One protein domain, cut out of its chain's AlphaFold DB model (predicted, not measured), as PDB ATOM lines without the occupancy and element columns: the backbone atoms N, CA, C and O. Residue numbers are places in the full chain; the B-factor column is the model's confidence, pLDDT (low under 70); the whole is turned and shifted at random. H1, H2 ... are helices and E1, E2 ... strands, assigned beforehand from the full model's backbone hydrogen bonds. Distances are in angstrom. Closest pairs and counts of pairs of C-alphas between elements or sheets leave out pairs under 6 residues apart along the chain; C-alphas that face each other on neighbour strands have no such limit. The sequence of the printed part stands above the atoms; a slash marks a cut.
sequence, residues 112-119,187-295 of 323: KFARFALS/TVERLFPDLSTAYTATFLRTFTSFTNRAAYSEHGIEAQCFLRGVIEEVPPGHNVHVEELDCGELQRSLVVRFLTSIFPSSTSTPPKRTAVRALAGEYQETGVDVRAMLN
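Overview. This is residues 112 to 119 and 187 to 295 of the 323 residues of an uncharacterized protein of Trichosporon asahii var. asahii (strain ATCC 90039 / CBS 2479 / JCM 2466 / KCTC 7840 / NBRC 103889/ NCYC 2677 / UAMH 7654) (UniProt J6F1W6). A small strand hairpin, E1 and E2, stands in the middle between H3 and H4, with H2 and H1 beyond H3. The 117 printed residues have four named helices and two antiparallel strands, ordered H1 H2 H3 E1 E2 H4; the class is mixed, with 58 residues, under half, in named elements. It is only just compact, close to loose: radius of gyration of the C-alphas 15.7 A, spans 41 by 38 by 24 A.

Arrangement. E1, residues 240 to 245, and E2, residues 253 to 258, form an antiparallel hairpin at 156 degrees; N 243 and O 255, 2.9 A apart, are within hydrogen-bond range. The closest C-alphas of H3, residues 218 to 232, and E2 are those of Arg 228 and Leu 254, 7.1 A. For E2 and H4, residues 275 to 286, they are Ser 253 and Ala 275, 6.2 A. H1, residues 112 to 119, only just touches H3, at residues 230 to 231 alone, with 3 pairs of C-alphas within 8 A, closest Phe 113 and Ile 231, 6.5 A. H2, residues 197 to 207, is close to H3 but not clearly touching, closest C-alphas Phe 207 and Ala 223, 6.7 A. In H1, H2, H3 and H4 every O i to N i+4 pair is within hydrogen-bond range.

Along the chain. H3 is 20.9 A long, H4 16.5 A. C-alpha 112 is at (17.716, 14.447, 25.359), C-alpha 286 at (25.555, -11.963, 14.240).

Size, cuts and confidence. Residues 120 to 186 are not printed; C-alphas 119 and 187 are 13.3 A apart. E2 to H4 is a long link. pLDDT is under 70 at residues 112 to 119 and 261 to 273.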
ATOM      1  N   LYS A 112      18.982  14.634  24.645       49.97
ATOM      2  CA  LYS A 112      17.716  14.447  25.359       49.97
ATOM      3  C   LYS A 112      16.986  13.160  24.955       49.97
ATOM      4  O   LYS A 112      16.231  12.650  25.775       49.97
ATOM      5  N   PHE A 113      17.234  12.593  23.768       43.19
ATOM      6  CA  PHE A 113      16.543  11.376  23.306       43.19
ATOM      7  C   PHE A 113      17.122  10.078  23.897       43.19
ATOM      8  O   PHE A 113      16.386   9.270  24.460       43.19
ATOM      9  N   ALA A 114      18.448   9.899  23.883       43.81
ATOM     10  CA  ALA A 114      19.086   8.771  24.581       43.81
ATOM     11  C   ALA A 114      18.771   8.794  26.093       43.81
ATOM     12  O   ALA A 114      18.598   7.762  26.740       43.81
ATOM     13  N   ARG A 115      18.612  10.002  26.643       53.91
ATOM     14  CA  ARG A 115      18.174  10.243  28.021       53.91
ATOM     15  C   ARG A 115      16.681   9.961  28.239       53.91
ATOM     16  O   ARG A 115      16.325   9.480  29.308       53.91
ATOM     17  N   PHE A 116      15.829  10.174  27.235       52.06
ATOM     18  CA  PHE A 116      14.401   9.833  27.254       52.06
ATOM     19  C   PHE A 116      14.169   8.315  27.372       52.06
ATOM     20  O   PHE A 116      13.437   7.885  28.265       52.06
ATOM     21  N   ALA A 117      14.864   7.498  26.574       51.44
ATOM     22  CA  ALA A 117      14.793   6.035  26.677       51.44
ATOM     23  C   ALA A 117      15.258   5.518  28.059       51.44
ATOM     24  O   ALA A 117      14.627   4.646  28.661       51.44
ATOM     25  N   LEU A 118      16.311   6.126  28.620       44.78
ATOM     26  CA  LEU A 118      16.776   5.859  29.988       44.78
ATOM     27  C   LEU A 118      15.768   6.308  31.061       44.78
ATOM     28  O   LEU A 118      15.574   5.600  32.045       44.78
ATOM     29  N   SER A 119      15.084   7.441  30.878       38.91
ATOM     30  CA  SER A 119      14.085   7.932  31.838       38.91
ATOM     31  C   SER A 119      12.829   7.071  31.915       38.91
ATOM     32  O   SER A 119      12.364   6.785  33.016       38.91
ATOM     33  N   THR A 187      25.631   7.673  39.688       89.81
ATOM     34  CA  THR A 187      25.776   7.889  38.238       89.81
ATOM     35  C   THR A 187      24.413   8.076  37.584       89.81
ATOM     36  O   THR A 187      24.262   8.965  36.755       89.81
ATOM     37  N   VAL A 188      23.420   7.282  37.990       88.50
ATOM     38  CA  VAL A 188      22.039   7.365  37.500       88.50
ATOM     39  C   VAL A 188      21.374   8.674  37.930       88.50
ATOM     40  O   VAL A 188      20.794   9.361  37.098       88.50
ATOM     41  N   GLU A 189      21.515   9.075  39.193       89.62
ATOM     42  CA  GLU A 189      20.926  10.314  39.720       89.62
ATOM     43  C   GLU A 189      21.465  11.563  39.017       89.62
ATOM     44  O   GLU A 189      20.723  12.517  38.788       89.62
ATOM     45  N   ARG A 190      22.732  11.540  38.584       90.94
ATOM     46  CA  ARG A 190      23.323  12.620  37.778       90.94
ATOM     47  C   ARG A 190      22.661  12.793  36.408       90.94
ATOM     48  O   ARG A 190      22.818  13.851  35.812       90.94
ATOM     49  N   LEU A 191      21.915  11.800  35.920       86.06
ATOM     50  CA  LEU A 191      21.168  11.891  34.664       86.06
ATOM     51  C   LEU A 191      19.801  12.569  34.834       86.06
ATOM     52  O   LEU A 191      19.237  13.024  33.844       86.06
ATOM     53  N   PHE A 192      19.250  12.649  36.051       87.56
ATOM     54  CA  PHE A 192      17.891  13.161  36.272       87.56
ATOM     55  C   PHE A 192      17.695  14.652  35.974       87.56
ATOM     56  O   PHE A 192      16.682  14.977  35.351       87.56
ATOM     57  N   PRO A 193      18.610  15.573  36.343       89.62
ATOM     58  CA  PRO A 193      18.451  16.996  36.023       89.62
ATOM     59  C   PRO A 193      18.394  17.274  34.518       89.62
ATOM     60  O   PRO A 193      17.814  18.262  34.079       89.62
ATOM     61  N   ASP A 194      18.984  16.377  33.733       80.62
ATOM     62  CA  ASP A 194      19.052  16.462  32.284       80.62
ATOM     63  C   ASP A 194      17.778  15.961  31.576       80.62
ATOM     64  O   ASP A 194      17.644  16.110  30.353       80.62
ATOM     65  N   LEU A 195      16.841  15.358  32.315       85.75
ATOM     66  CA  LEU A 195      15.571  14.886  31.777       85.75
ATOM     67  C   LEU A 195      14.622  16.063  31.560       85.75
ATOM     68  O   LEU A 195      14.166  16.717  32.497       85.75
ATOM     69  N   SER A 196      14.298  16.328  30.295       90.38
ATOM     70  CA  SER A 196      13.422  17.432  29.917       90.38
ATOM     71  C   SER A 196      11.990  16.951  29.703       90.38
ATOM     72  O   SER A 196      11.641  16.452  28.635       90.38
ATOM     73  N   THR A 197      11.133  17.187  30.694       88.94
ATOM     74  CA  THR A 197       9.688  16.914  30.606       88.94
ATOM     75  C   THR A 197       9.020  17.691  29.470       88.94
ATOM     76  O   THR A 197       8.173  17.153  28.762       88.94
ATOM     77  N   ALA A 198       9.450  18.935  29.237       90.31
ATOM     78  CA  ALA A 198       8.968  19.769  28.139       90.31
ATOM     79  C   ALA A 198       9.305  19.173  26.762       90.31
ATOM     80  O   ALA A 198       8.465  19.177  25.859       90.31
ATOM     81  N   TYR A 199      10.517  18.628  26.602       90.12
ATOM     82  CA  TYR A 199      10.901  17.933  25.376       90.12
ATOM     83  C   TYR A 199      10.060  16.670  25.181       90.12
ATOM     84  O   TYR A 199       9.504  16.490  24.103       90.12
ATOM     85  N   THR A 200       9.886  15.854  26.226       89.19
ATOM     86  CA  THR A 200       9.029  14.660  26.180       89.19
ATOM     87  C   THR A 200       7.593  14.995  25.784       89.19
ATOM     88  O   THR A 200       7.042  14.348  24.900       89.19
ATOM     89  N   ALA A 201       6.998  16.035  26.369       88.44
ATOM     90  CA  ALA A 201       5.649  16.471  26.014       88.44
ATOM     91  C   ALA A 201       5.557  16.941  24.554       88.44
ATOM     92  O   ALA A 201       4.586  16.632  23.866       88.44
ATOM     93  N   THR A 202       6.578  17.649  24.063       93.81
ATOM     94  CA  THR A 202       6.637  18.092  22.662       93.81
ATOM     95  C   THR A 202       6.767  16.900  21.715       93.81
ATOM     96  O   THR A 202       6.003  16.806  20.759       93.81
ATOM     97  N   PHE A 203       7.682  15.971  22.009       94.56
ATOM     98  CA  PHE A 203       7.861  14.739  21.244       94.56
ATOM     99  C   PHE A 203       6.557  13.945  21.175       94.56
ATOM    100  O   PHE A 203       6.109  13.633  20.077       94.56
ATOM    101  N   LEU A 204       5.920  13.679  22.322       94.25
ATOM    102  CA  LEU A 204       4.668  12.927  22.375       94.25
ATOM    103  C   LEU A 204       3.573  13.633  21.581       94.25
ATOM    104  O   LEU A 204       2.953  12.993  20.746       94.25
ATOM    105  N   ARG A 205       3.396  14.950  21.753       93.56
ATOM    106  CA  ARG A 205       2.402  15.726  20.998       93.56
ATOM    107  C   ARG A 205       2.597  15.599  19.487       93.56
ATOM    108  O   ARG A 205       1.614  15.428  18.771       93.56
ATOM    109  N   THR A 206       3.834  15.688  19.000       95.56
ATOM    110  CA  THR A 206       4.132  15.512  17.571       95.56
ATOM    111  C   THR A 206       3.917  14.063  17.137       95.56
ATOM    112  O   THR A 206       3.220  13.814  16.156       95.56
ATOM    113  N   PHE A 207       4.428  13.092  17.893       95.50
ATOM    114  CA  PHE A 207       4.318  11.670  17.569       95.50
ATOM    115  C   PHE A 207       2.873  11.142  17.608       95.50
ATOM    116  O   PHE A 207       2.519  10.218  16.877       95.50
ATOM    117  N   THR A 208       1.998  11.746  18.412       94.75
ATOM    118  CA  THR A 208       0.562  11.432  18.440       94.75
ATOM    119  C   THR A 208      -0.257  12.226  17.428       94.75
ATOM    120  O   THR A 208      -1.450  11.978  17.319       94.75
ATOM    121  N   SER A 209       0.341  13.188  16.714       96.75
ATOM    122  CA  SER A 209      -0.387  13.999  15.726       96.75
ATOM    123  C   SER A 209      -0.532  13.328  14.358       96.75
ATOM    124  O   SER A 209      -1.358  13.766  13.562       96.75
ATOM    125  N   PHE A 210       0.228  12.259  14.092       96.12
ATOM    126  CA  PHE A 210       0.015  11.409  12.920       96.12
ATOM    127  C   PHE A 210      -1.367  10.751  12.995       96.12
ATOM    128  O   PHE A 210      -1.732  10.211  14.041       96.12
ATOM    129  N   THR A 211      -2.109  10.764  11.882       96.44
ATOM    130  CA  THR A 211      -3.476  10.220  11.782       96.44
ATOM    131  C   THR A 211      -3.572   8.798  12.334       96.44
ATOM    132  O   THR A 211      -4.507   8.454  13.050       96.44
ATOM    133  N   ASN A 212      -2.587   7.968  11.997       96.06
ATOM    134  CA  ASN A 212      -2.338   6.666  12.594       96.06
ATOM    135  C   ASN A 212      -0.841   6.342  12.447       96.06
ATOM    136  O   ASN A 212      -0.100   7.085  11.806       96.06
ATOM    137  N   ARG A 213      -0.389   5.246  13.053       96.12
ATOM    138  CA  ARG A 213       0.993   4.755  12.937       96.12
ATOM    139  C   ARG A 213       1.026   3.282  12.532       96.12
ATOM    140  O   ARG A 213       1.896   2.540  12.972       96.12
ATOM    141  N   ALA A 214       0.040   2.842  11.750       94.75
ATOM    142  CA  ALA A 214      -0.070   1.443  11.359       94.75
ATOM    143  C   ALA A 214       1.098   1.047  10.444       94.75
ATOM    144  O   ALA A 214       1.442   1.794   9.524       94.75
ATOM    145  N   ALA A 215       1.657  -0.148  10.645       94.00
ATOM    146  CA  ALA A 215       2.850  -0.617   9.934       94.00
ATOM    147  C   ALA A 215       2.681  -0.737   8.405       94.00
ATOM    148  O   ALA A 215       3.658  -0.735   7.658       94.00
ATOM    149  N   TYR A 216       1.439  -0.803   7.920       95.19
ATOM    150  CA  TYR A 216       1.092  -0.871   6.496       95.19
ATOM    151  C   TYR A 216       0.551   0.452   5.934       95.19
ATOM    152  O   TYR A 216      -0.086   0.459   4.885       95.19
ATOM    153  N   SER A 217       0.766   1.572   6.627       96.38
ATOM    154  CA  SER A 217       0.282   2.891   6.207       96.38
ATOM    155  C   SER A 217       1.426   3.845   5.860       96.38
ATOM    156  O   SER A 217       2.520   3.748   6.417       96.38
ATOM    157  N   GLU A 218       1.149   4.822   4.992       96.62
ATOM    158  CA  GLU A 218       2.082   5.923   4.705       96.62
ATOM    159  C   GLU A 218       2.393   6.733   5.970       96.62
ATOM    160  O   GLU A 218       3.554   7.025   6.244       96.62
ATOM    161  N   HIS A 219       1.390   6.991   6.817       96.12
ATOM    162  CA  HIS A 219       1.592   7.670   8.100       96.12
ATOM    163  C   HIS A 219       2.484   6.881   9.073       96.12
ATOM    164  O   HIS A 219       3.216   7.476   9.863       96.12
ATOM    165  N   GLY A 220       2.481   5.545   9.003       96.00
ATOM    166  CA  GLY A 220       3.429   4.695   9.725       96.00
ATOM    167  C   GLY A 220       4.875   4.938   9.284       96.00
ATOM    168  O   GLY A 220       5.756   5.093  10.134       96.00
ATOM    169  N   ILE A 221       5.114   5.050   7.973       96.81
ATOM    170  CA  ILE A 221       6.429   5.409   7.416       96.81
ATOM    171  C   ILE A 221       6.824   6.827   7.850       96.81
ATOM    172  O   ILE A 221       7.945   7.040   8.308       96.81
ATOM    173  N   GLU A 222       5.913   7.799   7.771       97.31
ATOM    174  CA  GLU A 222       6.173   9.177   8.208       97.31
ATOM    175  C   GLU A 222       6.552   9.247   9.695       97.31
ATOM    176  O   GLU A 222       7.531   9.904  10.059       97.31
ATOM    177  N   ALA A 223       5.823   8.527  10.553       97.06
ATOM    178  CA  ALA A 223       6.110   8.448  11.981       97.06
ATOM    179  C   ALA A 223       7.469   7.786  12.264       97.06
ATOM    180  O   ALA A 223       8.213   8.257  13.128       97.06
ATOM    181  N   GLN A 224       7.826   6.735  11.516       96.94
ATOM    182  CA  GLN A 224       9.150   6.108  11.584       96.94
ATOM    183  C   GLN A 224      10.252   7.096  11.168       96.94
ATOM    184  O   GLN A 224      11.230   7.254  11.897       96.94
ATOM    185  N   CYS A 225      10.097   7.793  10.042       97.19
ATOM    186  CA  CYS A 225      11.052   8.799   9.571       97.19
ATOM    187  C   CYS A 225      11.229   9.940  10.580       97.19
ATOM    188  O   CYS A 225      12.354  10.365  10.845       97.19
ATOM    189  N   PHE A 226      10.138  10.406  11.192       97.25
ATOM    190  CA  PHE A 226      10.197  11.391  12.270       97.25
ATOM    191  C   PHE A 226      11.001  10.871  13.467       97.25
ATOM    192  O   PHE A 226      11.903  11.561  13.945       97.25
ATOM    193  N   LEU A 227      10.719   9.649  13.932       96.50
ATOM    194  CA  LEU A 227      11.442   9.041  15.049       96.50
ATOM    195  C   LEU A 227      12.934   8.891  14.734       96.50
ATOM    196  O   LEU A 227      13.775   9.213  15.573       96.50
ATOM    197  N   ARG A 228      13.264   8.467  13.512       95.81
ATOM    198  CA  ARG A 228      14.641   8.386  13.024       95.81
ATOM    199  C   ARG A 228      15.332   9.746  13.069       95.81
ATOM    200  O   ARG A 228      16.413   9.835  13.640       95.81
ATOM    201  N   GLY A 229      14.696  10.799  12.554       95.69
ATOM    202  CA  GLY A 229      15.239  12.158  12.609       95.69
ATOM    203  C   GLY A 229      15.506  12.621  14.044       95.69
ATOM    204  O   GLY A 229      16.559  13.183  14.328       95.69
ATOM    205  N   VAL A 230      14.605  12.305  14.978       94.56
ATOM    206  CA  VAL A 230      14.795  12.586  16.411       94.56
ATOM    207  C   VAL A 230      16.010  11.844  16.996       94.56
ATOM    208  O   VAL A 230      16.727  12.411  17.821       94.56
ATOM    209  N   ILE A 231      16.264  10.599  16.582       93.38
ATOM    210  CA  ILE A 231      17.441   9.826  17.016       93.38
ATOM    211  C   ILE A 231      18.724  10.383  16.391       93.38
ATOM    212  O   ILE A 231      19.731  10.527  17.079       93.38
ATOM    213  N   GLU A 232      18.705  10.707  15.102       91.56
ATOM    214  CA  GLU A 232      19.861  11.250  14.380       91.56
ATOM    215  C   GLU A 232      20.244  12.656  14.857       91.56
ATOM    216  O   GLU A 232      21.388  13.073  14.690       91.56
ATOM    217  N   GLU A 233      19.333  13.373  15.525       90.31
ATOM    218  CA  GLU A 233      19.695  14.607  16.214       90.31
ATOM    219  C   GLU A 233      20.739  14.362  17.319       90.31
ATOM    220  O   GLU A 233      21.417  15.328  17.661       90.31
ATOM    221  N   VAL A 234      20.889  13.144  17.885       85.00
ATOM    222  CA  VAL A 234      21.839  12.809  18.980       85.00
ATOM    223  C   VAL A 234      23.263  13.256  18.622       85.00
ATOM    224  O   VAL A 234      23.717  12.999  17.511       85.00
ATOM    225  N   PRO A 235      24.007  13.947  19.522       82.31
ATOM    226  CA  PRO A 235      25.247  14.589  19.125       82.31
ATOM    227  C   PRO A 235      26.254  13.524  18.679       82.31
ATOM    228  O   PRO A 235      26.339  12.471  19.321       82.31
ATOM    229  N   PRO A 236      27.093  13.813  17.670       72.75
ATOM    230  CA  PRO A 236      28.032  12.847  17.096       72.75
ATOM    231  C   PRO A 236      29.047  12.278  18.105       72.75
ATOM    232  O   PRO A 236      29.660  11.251  17.846       72.75
ATOM    233  N   GLY A 237      29.196  12.887  19.288       77.94
ATOM    234  CA  GLY A 237      30.036  12.375  20.376       77.94
ATOM    235  C   GLY A 237      29.519  11.115  21.087       77.94
ATOM    236  O   GLY A 237      30.189  10.640  21.998       77.94
ATOM    237  N   HIS A 238      28.349  10.577  20.717       77.00
ATOM    238  CA  HIS A 238      27.720   9.440  21.405       77.00
ATOM    239  C   HIS A 238      27.787   8.095  20.666       77.00
ATOM    240  O   HIS A 238      27.175   7.142  21.143       77.00
ATOM    241  N   ASN A 239      28.530   7.991  19.553       84.81
ATOM    242  CA  ASN A 239      28.689   6.750  18.773       84.81
ATOM    243  C   ASN A 239      27.357   6.000  18.563       84.81
ATOM    244  O   ASN A 239      27.244   4.802  18.841       84.81
ATOM    245  N   VAL A 240      26.331   6.736  18.130       88.62
ATOM    246  CA  VAL A 240      25.007   6.177  17.856       88.62
ATOM    247  C   VAL A 240      24.962   5.723  16.406       88.62
ATOM    248  O   VAL A 240      25.189   6.523  15.503       88.62
ATOM    249  N   HIS A 241      24.665   4.446  16.194       90.25
ATOM    250  CA  HIS A 241      24.392   3.884  14.878       90.25
ATOM    251  C   HIS A 241      22.899   3.584  14.763       90.25
ATOM    252  O   HIS A 241      22.326   2.983  15.672       90.25
ATOM    253  N   VAL A 242      22.274   4.015  13.670       92.44
ATOM    254  CA  VAL A 242      20.848   3.797  13.413       92.44
ATOM    255  C   VAL A 242      20.712   2.985  12.136       92.44
ATOM    256  O   VAL A 242      21.176   3.404  11.078       92.44
ATOM    257  N   GLU A 243      20.074   1.829  12.246       93.25
ATOM    258  CA  GLU A 243      19.775   0.927  11.136       93.25
ATOM    259  C   GLU A 243      18.265   0.794  10.974       93.25
ATOM    260  O   GLU A 243      17.503   0.895  11.938       93.25
ATOM    261  N   GLU A 244      17.832   0.549   9.743       93.88
ATOM    262  CA  GLU A 244      16.457   0.169   9.448       93.88
ATOM    263  C   GLU A 244      16.398  -1.324   9.151       93.88
ATOM    264  O   GLU A 244      17.106  -1.815   8.271       93.88
ATOM    265  N   LEU A 245      15.522  -2.029   9.857       91.31
ATOM    266  CA  LEU A 245      15.294  -3.452   9.680       91.31
ATOM    267  C   LEU A 245      14.001  -3.677   8.894       91.31
ATOM    268  O   LEU A 245      12.918  -3.258   9.319       91.31
ATOM    269  N   ASP A 246      14.112  -4.353   7.752       90.69
ATOM    270  CA  ASP A 246      12.953  -4.778   6.967       90.69
ATOM    271  C   ASP A 246      12.230  -5.928   7.684       90.69
ATOM    272  O   ASP A 246      12.799  -6.993   7.933       90.69
ATOM    273  N   CYS A 247      10.965  -5.689   8.023       85.62
ATOM    274  CA  CYS A 247      10.107  -6.617   8.757       85.62
ATOM    275  C   CYS A 247       9.018  -7.237   7.860       85.62
ATOM    276  O   CYS A 247       8.123  -7.926   8.346       85.62
ATOM    277  N   GLY A 248       9.075  -7.005   6.543       87.06
ATOM    278  CA  GLY A 248       8.016  -7.386   5.604       87.06
ATOM    279  C   GLY A 248       6.779  -6.479   5.653       87.06
ATOM    280  O   GLY A 248       5.733  -6.852   5.123       87.06
ATOM    281  N   GLU A 249       6.903  -5.310   6.277       90.31
ATOM    282  CA  GLU A 249       5.885  -4.265   6.426       90.31
ATOM    283  C   GLU A 249       6.318  -3.011   5.639       90.31
ATOM    284  O   GLU A 249       7.467  -2.918   5.202       90.31
ATOM    285  N   LEU A 250       5.409  -2.050   5.418       93.00
ATOM    286  CA  LEU A 250       5.790  -0.783   4.773       93.00
ATOM    287  C   LEU A 250       6.668   0.060   5.704       93.00
ATOM    288  O   LEU A 250       7.670   0.631   5.279       93.00
ATOM    289  N   GLN A 251       6.296   0.104   6.979       93.75
ATOM    290  CA  GLN A 251       7.094   0.675   8.048       93.75
ATOM    291  C   GLN A 251       8.256  -0.266   8.390       93.75
ATOM    292  O   GLN A 251       8.070  -1.467   8.580       93.75
ATOM    293  N   ARG A 252       9.466   0.283   8.504       94.75
ATOM    294  CA  ARG A 252      10.651  -0.455   8.952       94.75
ATOM    295  C   ARG A 252      10.879  -0.246  10.438       94.75
ATOM    296  O   ARG A 252      10.591   0.818  10.983       94.75
ATOM    297  N   SER A 253      11.459  -1.245  11.090       93.94
ATOM    298  CA  SER A 253      11.896  -1.081  12.476       93.94
ATOM    299  C   SER A 253      13.189  -0.284  12.536       93.94
ATOM    300  O   SER A 253      14.068  -0.468  11.699       93.94
ATOM    301  N   LEU A 254      13.324   0.580  13.540       94.62
ATOM    302  CA  LEU A 254      14.574   1.284  13.813       94.62
ATOM    303  C   LEU A 254      15.378   0.512  14.857       94.62
ATOM    304  O   LEU A 254      14.892   0.262  15.959       94.62
ATOM    305  N   VAL A 255      16.616   0.170  14.517       92.62
ATOM    306  CA  VAL A 255      17.586  -0.443  15.424       92.62
ATOM    307  C   VAL A 255      18.630   0.607  15.767       92.62
ATOM    308  O   VAL A 255      19.406   1.041  14.919       92.62
ATOM    309  N   VAL A 256      18.635   1.043  17.026       91.12
ATOM    310  CA  VAL A 256      19.588   2.040  17.529       91.12
ATOM    311  C   VAL A 256      20.630   1.342  18.385       91.12
ATOM    312  O   VAL A 256      20.291   0.719  19.392       91.12
ATOM    313  N   ARG A 257      21.901   1.466  18.005       88.75
ATOM    314  CA  ARG A 257      23.037   0.876  18.716       88.75
ATOM    315  C   ARG A 257      23.911   1.972  19.302       88.75
ATOM    316  O   ARG A 257      24.325   2.891  18.601       88.75
ATOM    317  N   PHE A 258      24.232   1.836  20.585       84.81
ATOM    318  CA  PHE A 258      25.200   2.687  21.274       84.81
ATOM    319  C   PHE A 258      26.528   1.945  21.346       84.81
ATOM    320  O   PHE A 258      26.672   0.991  22.112       84.81
ATOM    321  N   LEU A 259      27.483   2.348  20.513       81.38
ATOM    322  CA  LEU A 259      28.740   1.625  20.378       81.38
ATOM    323  C   LEU A 259      29.762   2.150  21.394       81.38
ATOM    324  O   LEU A 259      30.160   3.315  21.368       81.38
ATOM    325  N   THR A 260      30.205   1.277  22.302       71.50
ATOM    326  CA  THR A 260      31.299   1.595  23.243       71.50
ATOM    327  C   THR A 260      32.688   1.445  22.601       71.50
ATOM    328  O   THR A 260      33.652   2.034  23.085       71.50
ATOM    329  N   SER A 261      32.769   0.745  21.466       57.88
ATOM    330  CA  SER A 261      33.915   0.634  20.554       57.88
ATOM    331  C   SER A 261      33.422   0.429  19.116       57.88
ATOM    332  O   SER A 261      32.270   0.061  18.912       57.88
ATOM    333  N   ILE A 262      34.262   0.691  18.111       52.19
ATOM    334  CA  ILE A 262      33.903   0.616  16.682       52.19
ATOM    335  C   ILE A 262      33.526  -0.830  16.308       52.19
ATOM    336  O   ILE A 262      34.375  -1.715  16.399       52.19
ATOM    337  N   PHE A 263      32.287  -1.063  15.858       53.44
ATOM    338  CA  PHE A 263      31.864  -2.346  15.279       53.44
ATOM    339  C   PHE A 263      31.940  -2.304  13.757       53.44
ATOM    340  O   PHE A 263      31.622  -1.271  13.163       53.44
ATOM    341  N   PRO A 264      32.286  -3.424  13.107       53.69
ATOM    342  CA  PRO A 264      31.984  -3.598  11.698       53.69
ATOM    343  C   PRO A 264      30.462  -3.726  11.522       53.69
ATOM    344  O   PRO A 264      29.825  -4.560  12.161       53.69
ATOM    345  N   SER A 265      29.878  -2.896  10.659       52.81
ATOM    346  CA  SER A 265      28.468  -2.985  10.259       52.81
ATOM    347  C   SER A 265      28.196  -4.323   9.562       52.81
ATOM    348  O   SER A 265      28.865  -4.635   8.571       52.81
ATOM    349  N   SER A 266      27.222  -5.107  10.031       55.12
ATOM    350  CA  SER A 266      26.769  -6.314   9.328       55.12
ATOM    351  C   SER A 266      25.682  -5.970   8.314       55.12
ATOM    352  O   SER A 266      24.717  -5.293   8.644       55.12
ATOM    353  N   THR A 267      25.812  -6.463   7.083       54.59
ATOM    354  CA  THR A 267      24.859  -6.213   5.986       54.59
ATOM    355  C   THR A 267      23.962  -7.421   5.684       54.59
ATOM    356  O   THR A 267      23.592  -7.621   4.527       54.59
ATOM    357  N   SER A 268      23.660  -8.286   6.660       53.00
ATOM    358  CA  SER A 268      22.786  -9.438   6.401       53.00
ATOM    359  C   SER A 268      21.322  -9.006   6.327       53.00
ATOM    360  O   SER A 268      20.819  -8.268   7.170       53.00
ATOM    361  N   THR A 269      20.627  -9.459   5.286       51.72
ATOM    362  CA  THR A 269      19.188  -9.249   5.112       51.72
ATOM    363  C   THR A 269      18.425 -10.268   5.964       51.72
ATOM    364  O   THR A 269      18.557 -11.467   5.707       51.72
ATOM    365  N   PRO A 270      17.618  -9.844   6.952       53.53
ATOM    366  CA  PRO A 270      16.883 -10.772   7.804       53.53
ATOM    367  C   PRO A 270      15.722 -11.442   7.042       53.53
ATOM    368  O   PRO A 270      15.157 -10.869   6.103       53.53
ATOM    369  N   PRO A 271      15.300 -12.651   7.449       49.47
ATOM    370  CA  PRO A 271      14.090 -13.279   6.926       49.47
ATOM    371  C   PRO A 271      12.827 -12.503   7.341       49.47
ATOM    372  O   PRO A 271      12.710 -12.059   8.483       49.47
ATOM    373  N   LYS A 272      11.834 -12.419   6.440       52.91
ATOM    374  CA  LYS A 272      10.535 -11.750   6.673       52.91
ATOM    375  C   LYS A 272       9.799 -12.362   7.873       52.91
ATOM    376  O   LYS A 272       9.225 -13.449   7.777       52.91
ATOM    377  N   ARG A 273       9.830 -11.676   9.013       62.81
ATOM    378  CA  ARG A 273       9.144 -12.013  10.270       62.81
ATOM    379  C   ARG A 273       8.722 -10.705  10.940       62.81
ATOM    380  O   ARG A 273       9.265  -9.658  10.611       62.81
ATOM    381  N   THR A 274       7.813 -10.777  11.916       75.31
ATOM    382  CA  THR A 274       7.484  -9.617  12.762       75.31
ATOM    383  C   THR A 274       8.757  -8.967  13.311       75.31
ATOM    384  O   THR A 274       9.718  -9.673  13.626       75.31
ATOM    385  N   ALA A 275       8.753  -7.642  13.466       76.81
ATOM    386  CA  ALA A 275       9.919  -6.836  13.836       76.81
ATOM    387  C   ALA A 275      10.806  -7.429  14.940       76.81
ATOM    388  O   ALA A 275      12.007  -7.625  14.763       76.81
ATOM    389  N   VAL A 276      10.196  -7.801  16.068       80.69
ATOM    390  CA  VAL A 276      10.915  -8.367  17.220       80.69
ATOM    391  C   VAL A 276      11.570  -9.712  16.883       80.69
ATOM    392  O   VAL A 276      12.668 -10.005  17.349       80.69
ATOM    393  N   ARG A 277      10.930 -10.540  16.047       80.31
ATOM    394  CA  ARG A 277      11.496 -11.825  15.604       80.31
ATOM    395  C   ARG A 277      12.604 -11.642  14.572       80.31
ATOM    396  O   ARG A 277      13.536 -12.441  14.580       80.31
ATOM    397  N   ALA A 278      12.491 -10.645  13.693       74.81
ATOM    398  CA  ALA A 278      13.548 -10.298  12.745       74.81
ATOM    399  C   ALA A 278      14.808  -9.849  13.499       74.81
ATOM    400  O   ALA A 278      15.882 -10.391  13.263       74.81
ATOM    401  N   LEU A 279      14.644  -8.974  14.496       81.31
ATOM    402  CA  LEU A 279      15.731  -8.501  15.356       81.31
ATOM    403  C   LEU A 279      16.382  -9.637  16.162       81.31
ATOM    404  O   LEU A 279      17.603  -9.745  16.220       81.31
ATOM    405  N   ALA A 280      15.577 -10.520  16.763       83.38
ATOM    406  CA  ALA A 280      16.101 -11.683  17.480       83.38
ATOM    407  C   ALA A 280      16.896 -12.624  16.556       83.38
ATOM    408  O   ALA A 280      17.936 -13.144  16.958       83.38
ATOM    409  N   GLY A 281      16.424 -12.818  15.318       81.69
ATOM    410  CA  GLY A 281      17.137 -13.584  14.295       81.69
ATOM    411  C   GLY A 281      18.472 -12.943  13.923       81.69
ATOM    412  O   GLY A 281      19.493 -13.620  13.939       81.69
ATOM    413  N   GLU A 282      18.483 -11.632  13.690       83.88
ATOM    414  CA  GLU A 282      19.701 -10.880  13.385       83.88
ATOM    415  C   GLU A 282      20.750 -11.009  14.502       83.88
ATOM    416  O   GLU A 282      21.931 -11.222  14.236       83.88
ATOM    417  N   TYR A 283      20.335 -10.949  15.770       86.19
ATOM    418  CA  TYR A 283      21.251 -11.079  16.911       86.19
ATOM    419  C   TYR A 283      21.811 -12.486  17.052       86.19
ATOM    420  O   TYR A 283      22.996 -12.659  17.337       86.19
ATOM    421  N   GLN A 284      20.978 -13.490  16.789       86.19
ATOM    422  CA  GLN A 284      21.417 -14.875  16.739       86.19
ATOM    423  C   GLN A 284      22.425 -15.107  15.601       86.19
ATOM    424  O   GLN A 284      23.440 -15.767  15.815       86.19
ATOM    425  N   GLU A 285      22.173 -14.556  14.412       85.06
ATOM    426  CA  GLU A 285      23.035 -14.698  13.229       85.06
ATOM    427  C   GLU A 285      24.371 -13.962  13.380       85.06
ATOM    428  O   GLU A 285      25.418 -14.479  12.989       85.06
ATOM    429  N   THR A 286      24.353 -12.775  13.986       82.81
ATOM    430  CA  THR A 286      25.555 -11.963  14.240       82.81
ATOM    431  C   THR A 286      26.339 -12.415  15.474       82.81
ATOM    432  O   THR A 286      27.453 -11.944  15.700       82.81
ATOM    433  N   GLY A 287      25.791 -13.341  16.268       86.62
ATOM    434  CA  GLY A 287      26.415 -13.820  17.501       86.62
ATOM    435  C   GLY A 287      26.452 -12.767  18.612       86.62
ATOM    436  O   GLY A 287      27.324 -12.827  19.481       86.62
ATOM    437  N   VAL A 288      25.533 -11.795  18.586       84.56
ATOM    438  CA  VAL A 288      25.398 -10.781  19.638       84.56
ATOM    439  C   VAL A 288      24.814 -11.432  20.890       84.56
ATOM    440  O   VAL A 288      23.683 -11.912  20.898       84.56
ATOM    441  N   ASP A 289      25.591 -11.416  21.972       84.62
ATOM    442  CA  ASP A 289      25.183 -11.953  23.269       84.62
ATOM    443  C   ASP A 289      24.337 -10.924  24.043       84.62
ATOM    444  O   ASP A 289      24.846  -9.944  24.600       84.62
ATOM    445  N   VAL A 290      23.016 -11.120  24.051       87.19
ATOM    446  CA  VAL A 290      22.078 -10.241  24.760       87.19
ATOM    447  C   VAL A 290      21.964 -10.665  26.214       87.19
ATOM    448  O   VAL A 290      21.260 -11.608  26.565       87.19
ATOM    449  N   ARG A 291      22.591  -9.888  27.095       87.38
ATOM    450  CA  ARG A 291      22.557 -10.150  28.537       87.38
ATOM    451  C   ARG A 291      21.225  -9.791  29.211       87.38
ATOM    452  O   ARG A 291      20.861 -10.396  30.215       87.38
ATOM    453  N   ALA A 292      20.540  -8.756  28.730       87.81
ATOM    454  CA  ALA A 292      19.263  -8.295  29.271       87.81
ATOM    455  C   ALA A 292      18.472  -7.541  28.200       87.81
ATOM    456  O   ALA A 292      19.061  -6.889  27.339       87.81
ATOM    457  N   MET A 293      17.144  -7.587  28.299       89.31
ATOM    458  CA  MET A 293      16.230  -6.853  27.430       89.31
ATOM    459  C   MET A 293      15.187  -6.132  28.283       89.31
ATOM    460  O   MET A 293      14.686  -6.695  29.255       89.31
ATOM    461  N   LEU A 294      14.863  -4.895  27.910       89.69
ATOM    462  CA  LEU A 294      13.805  -4.106  28.528       89.69
ATOM    463  C   LEU A 294      12.803  -3.697  27.452       89.69
ATOM    464  O   LEU A 294      13.193  -3.123  26.438       89.69
ATOM    465  N   ASN A 295      11.526  -3.984  27.694       90.38
ATOM    466  CA  ASN A 295      10.425  -3.533  26.853       90.38
ATOM    467  C   ASN A 295       9.673  -2.399  27.552       90.38
ATOM    468  O   ASN A 295       9.379  -2.500  28.743       90.38
TER     469      ASN A 295